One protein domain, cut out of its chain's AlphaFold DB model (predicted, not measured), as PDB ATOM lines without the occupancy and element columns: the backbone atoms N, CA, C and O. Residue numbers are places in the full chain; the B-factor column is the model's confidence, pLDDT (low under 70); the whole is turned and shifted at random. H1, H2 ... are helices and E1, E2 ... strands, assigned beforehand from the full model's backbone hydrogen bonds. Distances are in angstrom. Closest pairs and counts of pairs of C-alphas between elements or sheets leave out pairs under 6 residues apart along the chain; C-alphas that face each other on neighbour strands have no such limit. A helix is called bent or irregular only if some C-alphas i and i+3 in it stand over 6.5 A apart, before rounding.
ATOM      1  N   ARG A  30     123.439 152.564  92.034       68.00
ATOM      2  CA  ARG A  30     124.162 151.283  91.970       68.00
ATOM      3  C   ARG A  30     123.656 150.249  92.973       68.00
ATOM      4  O   ARG A  30     123.941 149.069  92.796       68.00
ATOM      5  N   ILE A  31     122.895 150.667  93.985       74.56
ATOM      6  CA  ILE A  31     122.328 149.762  94.990       74.56
ATOM      7  C   ILE A  31     121.506 148.671  94.291       74.56
ATOM      8  O   ILE A  31     120.621 148.962  93.490       74.56
ATOM      9  N   GLY A  32     121.812 147.411  94.592       72.50
ATOM     10  CA  GLY A  32     121.136 146.236  94.047       72.50
ATOM     11  C   GLY A  32     121.521 145.865  92.612       72.50
ATOM     12  O   GLY A  32     121.040 144.846  92.117       72.50
ATOM     13  N   ARG A  33     122.372 146.657  91.942       82.81
ATOM     14  CA  ARG A  33     122.812 146.387  90.567       82.81
ATOM     15  C   ARG A  33     124.027 145.469  90.544       82.81
ATOM     16  O   ARG A  33     124.935 145.618  91.361       82.81
ATOM     17  N   PHE A  34     124.065 144.566  89.572       83.88
ATOM     18  CA  PHE A  34     125.217 143.706  89.313       83.88
ATOM     19  C   PHE A  34     126.187 144.350  88.322       83.88
ATOM     20  O   PHE A  34     125.803 144.853  87.266       83.88
ATOM     21  N   LEU A  35     127.471 144.284  88.647       78.56
ATOM     22  CA  LEU A  35     128.561 144.666  87.772       78.56
ATOM     23  C   LEU A  35     129.337 143.408  87.389       78.56
ATOM     24  O   LEU A  35     130.112 142.878  88.179       78.56
ATOM     25  N   ALA A  36     129.195 142.986  86.132       67.44
ATOM     26  CA  ALA A  36     129.966 141.885  85.547       67.44
ATOM     27  C   ALA A  36     131.452 142.237  85.313       67.44
ATOM     28  O   ALA A  36     132.144 141.553  84.555       67.44
ATOM     29  N   ASN A  37     131.931 143.354  85.874       62.09
ATOM     30  CA  ASN A  37     133.290 143.808  85.649       62.09
ATOM     31  C   ASN A  37     134.257 142.828  86.314       62.09
ATOM     32  O   ASN A  37     134.220 142.635  87.523       62.09
ATOM     33  N   ARG A  38     135.111 142.227  85.488       50.34
ATOM     34  CA  ARG A  38     135.992 141.104  85.837       50.34
ATOM     35  C   ARG A  38     137.191 141.529  86.680       50.34
ATOM     36  O   ARG A  38     137.863 140.697  87.264       50.34
ATOM     37  N   LYS A  39     137.488 142.831  86.692       47.81
ATOM     38  CA  LYS A  39     138.629 143.402  87.400       47.81
ATOM     39  C   LYS A  39     138.132 144.284  88.532       47.81
ATOM     40  O   LYS A  39     137.661 145.397  88.293       47.81
ATOM     41  N   ILE A  40     138.267 143.778  89.750       50.62
ATOM     42  CA  ILE A  40     138.129 144.564  90.971       50.62
ATOM     43  C   ILE A  40     139.492 145.197  91.213       50.62
ATOM     44  O   ILE A  40     140.480 144.514  91.476       50.62
ATOM     45  N   VAL A  41     139.572 146.512  91.033       48.16
ATOM     46  CA  VAL A  41     140.787 147.243  91.400       48.16
ATOM     47  C   VAL A  41     140.917 147.230  92.917       48.16
ATOM     48  O   VAL A  41     139.925 147.409  93.602       48.16
ATOM     49  N   PHE A  42     142.134 147.061  93.427       49.47
ATOM     50  CA  PHE A  42     142.538 147.155  94.836       49.47
ATOM     51  C   PHE A  42     141.579 147.897  95.793       49.47
ATOM     52  O   PHE A  42     141.112 147.332  96.773       49.47
ATOM     53  N   ALA A  43     141.244 149.155  95.487       45.44
ATOM     54  CA  ALA A  43     140.429 149.997  96.363       45.44
ATOM     55  C   ALA A  43     138.984 149.490  96.526       45.44
ATOM     56  O   ALA A  43     138.313 149.859  97.480       45.44
ATOM     57  N   GLU A  44     138.509 148.662  95.596       55.50
ATOM     58  CA  GLU A  44     137.184 148.046  95.604       55.50
ATOM     59  C   GLU A  44     137.154 146.721  96.388       55.50
ATOM     60  O   GLU A  44     136.064 146.292  96.751       55.50
ATOM     61  N   TRP A  45     138.302 146.094  96.704       59.66
ATOM     62  CA  TRP A  45     138.341 144.913  97.587       59.66
ATOM     63  C   TRP A  45     137.987 145.285  99.025       59.66
ATOM     64  O   TRP A  45     137.130 144.650  99.625       59.66
ATOM     65  N   GLY A  46     138.532 146.395  99.535       54.88
ATOM     66  CA  GLY A  46     138.123 146.960 100.828       54.88
ATOM     67  C   GLY A  46     136.689 147.511 100.844       54.88
ATOM     68  O   GLY A  46     136.180 147.887 101.898       54.88
ATOM     69  N   GLU A  47     136.023 147.574  99.686       68.31
ATOM     70  CA  GLU A  47     134.602 147.900  99.594       68.31
ATOM     71  C   GLU A  47     133.714 146.651  99.573       68.31
ATOM     72  O   GLU A  47     132.497 146.818  99.573       68.31
ATOM     73  N   LEU A  48     134.256 145.432  99.552       75.50
ATOM     74  CA  LEU A  48     133.465 144.206  99.639       75.50
ATOM     75  C   LEU A  48     133.013 143.944 101.078       75.50
ATOM     76  O   LEU A  48     133.688 144.285 102.046       75.50
ATOM     77  N   VAL A  49     131.821 143.373 101.213       78.75
ATOM     78  CA  VAL A  49     131.246 142.998 102.506       78.75
ATOM     79  C   VAL A  49     131.663 141.567 102.831       78.75
ATOM     80  O   VAL A  49     131.439 140.670 102.019       78.75
ATOM     81  N   HIS A  50     132.219 141.380 104.027       77.19
ATOM     82  CA  HIS A  50     132.572 140.089 104.620       77.19
ATOM     83  C   HIS A  50     131.305 139.299 105.001       77.19
ATOM     84  O   HIS A  50     130.814 139.371 106.126       77.19
ATOM     85  N   GLU A  51     130.711 138.632 104.013       78.81
ATOM     86  CA  GLU A  51     129.473 137.855 104.113       78.81
ATOM     87  C   GLU A  51     129.509 136.677 103.104       78.81
ATOM     88  O   GLU A  51     130.250 136.730 102.108       78.81
ATOM     89  N   PRO A  52     128.671 135.635 103.296       80.94
ATOM     90  CA  PRO A  52     128.512 134.542 102.334       80.94
ATOM     91  C   PRO A  52     128.198 135.020 100.908       80.94
ATOM     92  O   PRO A  52     127.704 136.131 100.690       80.94
ATOM     93  N   ASN A  53     128.446 134.158  99.915       84.38
ATOM     94  CA  ASN A  53     128.178 134.495  98.517       84.38
ATOM     95  C   ASN A  53     126.712 134.876  98.298       84.38
ATOM     96  O   ASN A  53     125.781 134.249  98.807       84.38
ATOM     97  N   VAL A  54     126.502 135.896  97.471       87.88
ATOM     98  CA  VAL A  54     125.173 136.406  97.159       87.88
ATOM     99  C   VAL A  54     124.486 135.443  96.188       87.88
ATOM    100  O   VAL A  54     124.949 135.282  95.055       87.88
ATOM    101  N   PRO A  55     123.353 134.822  96.565       88.31
ATOM    102  CA  PRO A  55     122.602 134.000  95.632       88.31
ATOM    103  C   PRO A  55     121.940 134.883  94.569       88.31
ATOM    104  O   PRO A  55     121.507 136.003  94.847       88.31
ATOM    105  N   LEU A  56     121.773 134.348  93.355       88.50
ATOM    106  CA  LEU A  56     121.164 135.069  92.226       88.50
ATOM    107  C   LEU A  56     119.778 135.657  92.550       88.50
ATOM    108  O   LEU A  56     119.402 136.679  91.989       88.50
ATOM    109  N   SER A  57     119.032 135.047  93.478       87.94
ATOM    110  CA  SER A  57     117.716 135.523  93.931       87.94
ATOM    111  C   SER A  57     117.744 136.869  94.662       87.94
ATOM    112  O   SER A  57     116.697 137.488  94.832       87.94
ATOM    113  N   LYS A  58     118.918 137.324  95.115       88.06
ATOM    114  CA  LYS A  58     119.112 138.623  95.776       88.06
ATOM    115  C   LYS A  58     119.469 139.741  94.798       88.06
ATOM    116  O   LYS A  58     119.480 140.903  95.203       88.06
ATOM    117  N   LEU A  59     119.761 139.407  93.542       87.38
ATOM    118  CA  LEU A  59     120.023 140.393  92.501       87.38
ATOM    119  C   LEU A  59     118.725 141.022  92.004       87.38
ATOM    120  O   LEU A  59     117.648 140.427  92.074       87.38
ATOM    121  N   HIS A  60     118.846 142.217  91.431       88.19
ATOM    122  CA  HIS A  60     117.765 142.792  90.648       88.19
ATOM    123  C   HIS A  60     117.414 141.875  89.464       88.19
ATOM    124  O   HIS A  60     118.305 141.339  88.805       88.19
ATOM    125  N   SER A  61     116.122 141.710  89.161       86.88
ATOM    126  CA  SER A  61     115.633 140.758  88.149       86.88
ATOM    127  C   SER A  61     116.259 140.954  86.764       86.88
ATOM    128  O   SER A  61     116.591 139.979  86.096       86.88
ATOM    129  N   GLU A  62     116.468 142.210  86.363       87.88
ATOM    130  CA  GLU A  62     117.120 142.586  85.095       87.88
ATOM    131  C   GLU A  62     118.579 142.119  84.990       87.88
ATOM    132  O   GLU A  62     119.085 141.929  83.890       87.88
ATOM    133  N   ASP A  63     119.249 141.925  86.123       87.94
ATOM    134  CA  ASP A  63     120.677 141.627  86.185       87.94
ATOM    135  C   ASP A  63     120.954 140.119  86.359       87.94
ATOM    136  O   ASP A  63     122.079 139.663  86.144       87.94
ATOM    137  N   VAL A  64     119.934 139.322  86.710       91.06
ATOM    138  CA  VAL A  64     120.063 137.875  86.970       91.06
ATOM    139  C   VAL A  64     120.630 137.132  85.764       91.06
ATOM    140  O   VAL A  64     121.485 136.263  85.935       91.06
ATOM    141  N   GLN A  65     120.167 137.446  84.552       90.12
ATOM    142  CA  GLN A  65     120.647 136.751  83.357       90.12
ATOM    143  C   GLN A  65     122.111 137.092  83.073       90.12
ATOM    144  O   GLN A  65     122.919 136.189  82.901       90.12
ATOM    145  N   SER A  66     122.479 138.373  83.141       89.50
ATOM    146  CA  SER A  66     123.870 138.795  82.964       89.50
ATOM    147  C   SER A  66     124.806 138.188  84.010       89.50
ATOM    148  O   SER A  66     125.941 137.846  83.692       89.50
ATOM    149  N   ALA A  67     124.336 138.016  85.247       90.00
ATOM    150  CA  ALA A  67     125.082 137.326  86.292       90.00
ATOM    151  C   ALA A  67     125.278 135.835  85.994       90.00
ATOM    152  O   ALA A  67     126.389 135.331  86.135       90.00
ATOM    153  N   LYS A  68     124.235 135.137  85.523       92.12
ATOM    154  CA  LYS A  68     124.346 133.739  85.075       92.12
ATOM    155  C   LYS A  68     125.338 133.590  83.929       92.12
ATOM    156  O   LYS A  68     126.203 132.725  83.994       92.12
ATOM    157  N   ASP A  69     125.234 134.449  82.919       91.19
ATOM    158  CA  ASP A  69     126.113 134.416  81.752       91.19
ATOM    159  C   ASP A  69     127.570 134.677  82.158       91.19
ATOM    160  O   ASP A  69     128.486 134.014  81.677       91.19
ATOM    161  N   ALA A  70     127.790 135.610  83.091       86.56
ATOM    162  CA  ALA A  70     129.115 135.911  83.616       86.56
ATOM    163  C   ALA A  70     129.714 134.734  84.403       86.56
ATOM    164  O   ALA A  70     130.882 134.415  84.193       86.56
ATOM    165  N   LEU A  71     128.929 134.071  85.258       86.81
ATOM    166  CA  LEU A  71     129.355 132.874  85.993       86.81
ATOM    167  C   LEU A  71     129.682 131.714  85.042       86.81
ATOM    168  O   LEU A  71     130.753 131.124  85.145       86.81
ATOM    169  N   ALA A  72     128.806 131.440  84.072       87.81
ATOM    170  CA  ALA A  72     129.010 130.381  83.084       87.81
ATOM    171  C   ALA A  72     130.251 130.633  82.212       87.81
ATOM    172  O   ALA A  72     130.983 129.703  81.883       87.81
ATOM    173  N   ALA A  73     130.527 131.895  81.866       84.94
ATOM    174  CA  ALA A  73     131.741 132.254  81.140       84.94
ATOM    175  C   ALA A  73     133.018 131.958  81.945       84.94
ATOM    176  O   ALA A  73     134.012 131.544  81.359       84.94
ATOM    177  N   ARG A  74     133.000 132.143  83.274       79.12
ATOM    178  CA  ARG A  74     134.140 131.816  84.153       79.12
ATOM    179  C   ARG A  74     134.335 130.309  84.246       79.12
ATOM    180  O   ARG A  74     135.444 129.826  84.050       79.12
ATOM    181  N   GLU A  75     133.244 129.573  84.431       80.19
ATOM    182  CA  GLU A  75     133.273 128.111  84.459       80.19
ATOM    183  C   GLU A  75     133.826 127.527  83.148       80.19
ATOM    184  O   GLU A  75     134.642 126.609  83.179       80.19
ATOM    185  N   ALA A  76     133.477 128.117  81.999       75.81
ATOM    186  CA  ALA A  76     134.042 127.749  80.700       75.81
ATOM    187  C   ALA A  76     135.548 128.062  80.567       75.81
ATOM    188  O   ALA A  76     136.246 127.383  79.816       75.81
ATOM    189  N   GLU A  77     136.056 129.061  81.295       73.06
ATOM    190  CA  GLU A  77     137.488 129.377  81.428       73.06
ATOM    191  C   GLU A  77     138.186 128.486  82.483       73.06
ATOM    192  O   GLU A  77     139.387 128.623  82.703       73.06
ATOM    193  N   GLY A  78     137.461 127.568  83.137       64.19
ATOM    194  CA  GLY A  78     137.974 126.731  84.227       64.19
ATOM    195  C   GLY A  78     138.093 127.456  85.572       64.19
ATOM    196  O   GLY A  78     138.572 126.870  86.542       64.19
ATOM    197  N   VAL A  79     137.629 128.705  85.647       67.75
ATOM    198  CA  VAL A  79     137.716 129.571  86.825       67.75
ATOM    199  C   VAL A  79     136.410 129.497  87.610       67.75
ATOM    200  O   VAL A  79     135.317 129.639  87.060       67.75
ATOM    201  N   LYS A  80     136.500 129.305  88.928       71.38
ATOM    202  CA  LYS A  80     135.329 129.399  89.806       71.38
ATOM    203  C   LYS A  80     135.079 130.859  90.164       71.38
ATOM    204  O   LYS A  80     135.961 131.533  90.681       71.38
ATOM    205  N   ALA A  81     133.859 131.327  89.916       77.06
ATOM    206  CA  ALA A  81     133.438 132.686  90.237       77.06
ATOM    207  C   ALA A  81     132.129 132.707  91.033       77.06
ATOM    208  O   ALA A  81     131.274 131.833  90.882       77.06
ATOM    209  N   SER A  82     131.984 133.702  91.895       82.06
ATOM    210  CA  SER A  82     130.834 133.941  92.759       82.06
ATOM    211  C   SER A  82     130.446 135.413  92.707       82.06
ATOM    212  O   SER A  82     131.051 136.222  92.001       82.06
ATOM    213  N   ILE A  83     129.380 135.768  93.420       87.25
ATOM    214  CA  ILE A  83     128.898 137.142  93.488       87.25
ATOM    215  C   ILE A  83     129.049 137.635  94.915       87.25
ATOM    216  O   ILE A  83     128.518 137.027  95.845       87.25
ATOM    217  N   LYS A  84     129.728 138.767  95.076       85.44
ATOM    218  CA  LYS A  84     129.912 139.432  96.364       85.44
ATOM    219  C   LYS A  84     129.208 140.775  96.392       85.44
ATOM    220  O   LYS A  84     129.030 141.449  95.373       85.44
ATOM    221  N   LYS A  85     128.787 141.151  97.593       86.94
ATOM    222  CA  LYS A  85     128.155 142.433  97.878       86.94
ATOM    223  C   LYS A  85     129.224 143.475  98.184       86.94
ATOM    224  O   LYS A  85     130.192 143.197  98.882       86.94
ATOM    225  N   ARG A  86     129.012 144.689  97.689       84.31
ATOM    226  CA  ARG A  86     129.797 145.876  98.024       84.31
ATOM    227  C   ARG A  86     129.114 146.683  99.123       84.31
ATOM    228  O   ARG A  86     127.895 146.643  99.294       84.31
ATOM    229  N   SER A  87     129.901 147.470  99.838       83.19
ATOM    230  CA  SER A  87     129.481 148.380 100.905       83.19
ATOM    231  C   SER A  87     128.510 149.455 100.412       83.19
ATOM    232  O   SER A  87     127.701 149.964 101.186       83.19
ATOM    233  N   ASP A  88     128.532 149.774  99.114       80.25
ATOM    234  CA  ASP A  88     127.562 150.657  98.465       80.25
ATOM    235  C   ASP A  88     126.246 149.956  98.074       80.25
ATOM    236  O   ASP A  88     125.373 150.589  97.488       80.25
ATOM    237  N   GLY A  89     126.088 148.671  98.407       83.12
ATOM    238  CA  GLY A  89     124.902 147.868  98.125       83.12
ATOM    239  C   GLY A  89     124.839 147.294  96.710       83.12
ATOM    240  O   GLY A  89     123.849 146.639  96.390       83.12
ATOM    241  N   SER A  90     125.839 147.540  95.859       86.06
ATOM    242  CA  SER A  90     125.956 146.883  94.553       86.06
ATOM    243  C   SER A  90     126.551 145.477  94.669       86.06
ATOM    244  O   SER A  90     127.042 145.073  95.725       86.06
ATOM    245  N   PHE A  91     126.494 144.718  93.580       87.88
ATOM    246  CA  PHE A  91     127.018 143.360  93.496       87.88
ATOM    247  C   PHE A  91     128.083 143.263  92.414       87.88
ATOM    248  O   PHE A  91     127.984 143.921  91.377       87.88
ATOM    249  N   VAL A  92     129.088 142.424  92.628       85.25
ATOM    250  CA  VAL A  92     130.176 142.217  91.673       85.25
ATOM    251  C   VAL A  92     130.538 140.745  91.572       85.25
ATOM    252  O   VAL A  92     130.389 139.997  92.537       85.25
ATOM    253  N   LEU A  93     130.989 140.344  90.389       83.50
ATOM    254  CA  LEU A  93     131.573 139.031  90.157       83.50
ATOM    255  C   LEU A  93     132.985 138.974  90.752       83.50
ATOM    256  O   LEU A  93     133.793 139.865  90.496       83.50
ATOM    257  N   VAL A  94     133.278 137.925  91.510       76.56
ATOM    258  CA  VAL A  94     134.589 137.685  92.116       76.56
ATOM    259  C   VAL A  94     135.025 136.271  91.778       76.56
ATOM    260  O   VAL A  94     134.235 135.340  91.917       76.56
ATOM    261  N   ASP A  95     136.268 136.108  91.349       74.56
ATOM    262  CA  ASP A  95     136.873 134.784  91.240       74.56
ATOM    263  C   ASP A  95     137.195 134.301  92.660       74.56
ATOM    264  O   ASP A  95     137.792 135.029  93.454       74.56
ATOM    265  N   TYR A  96     136.717 133.116  93.026       66.06
ATOM    266  CA  TYR A  96     136.733 132.633  94.410       66.06
ATOM    267  C   TYR A  96     137.181 131.168  94.459       66.06
ATOM    268  O   TYR A  96     137.042 130.438  93.469       66.06
TER     269      TYR A  96
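What this domain is: This is residues 30 to 96 of the 195 residues of an uncharacterized protein of Vibrio sp. 10N.261.45.E1 (UniProt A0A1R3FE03). One long helix, H2, packs along a small hairpin of two strands, E1 and E2, while the short H1 sits away from them between two long stretches with no named element, residues 30 to 41 and 46 to 60. The 67 printed residues run H1, H2, E1, E2, an antiparallel sheet in a mixed class with under half in named elements. The whole is compact, radius of gyration of the C-alphas 11.0 A, and spans 29 by 27 by 19 A.

How they stand to each other: Residues 34 to 35 pair, parallel, with residues 91 to 92 of E2 (residues 91 to 95). H1, residues 42 to 45, is apart from E2. In H2, residues 61 to 76, 10 of 12 O i to N i+4 pairs are within hydrogen-bond range; H1 is too short for one. H2 is irregular: C-alphas 62 and 65 are 7.0 A apart. The closest C-alphas of H2 and E1, residues 81 to 85, are those of Leu 71 and Ala 81, 5.9 A. E1 and E2 form an antiparallel hairpin at 146 degrees, with N 82 and O 94 at 2.8 A.

Where its parts are: H1 begins at C-alpha 42 (142.538, 147.155, 94.836). H2 measures 23.7 A, E1 13.5 A, E2 13.3 A. E2 ends at C-alpha 95 (136.873, 134.784, 91.240).

The domain as a whole: The printed part has no cut. The link H1 to H2 is long. Confidence is under 70 at residues 30, 36 to 47, 78 to 79 and 96.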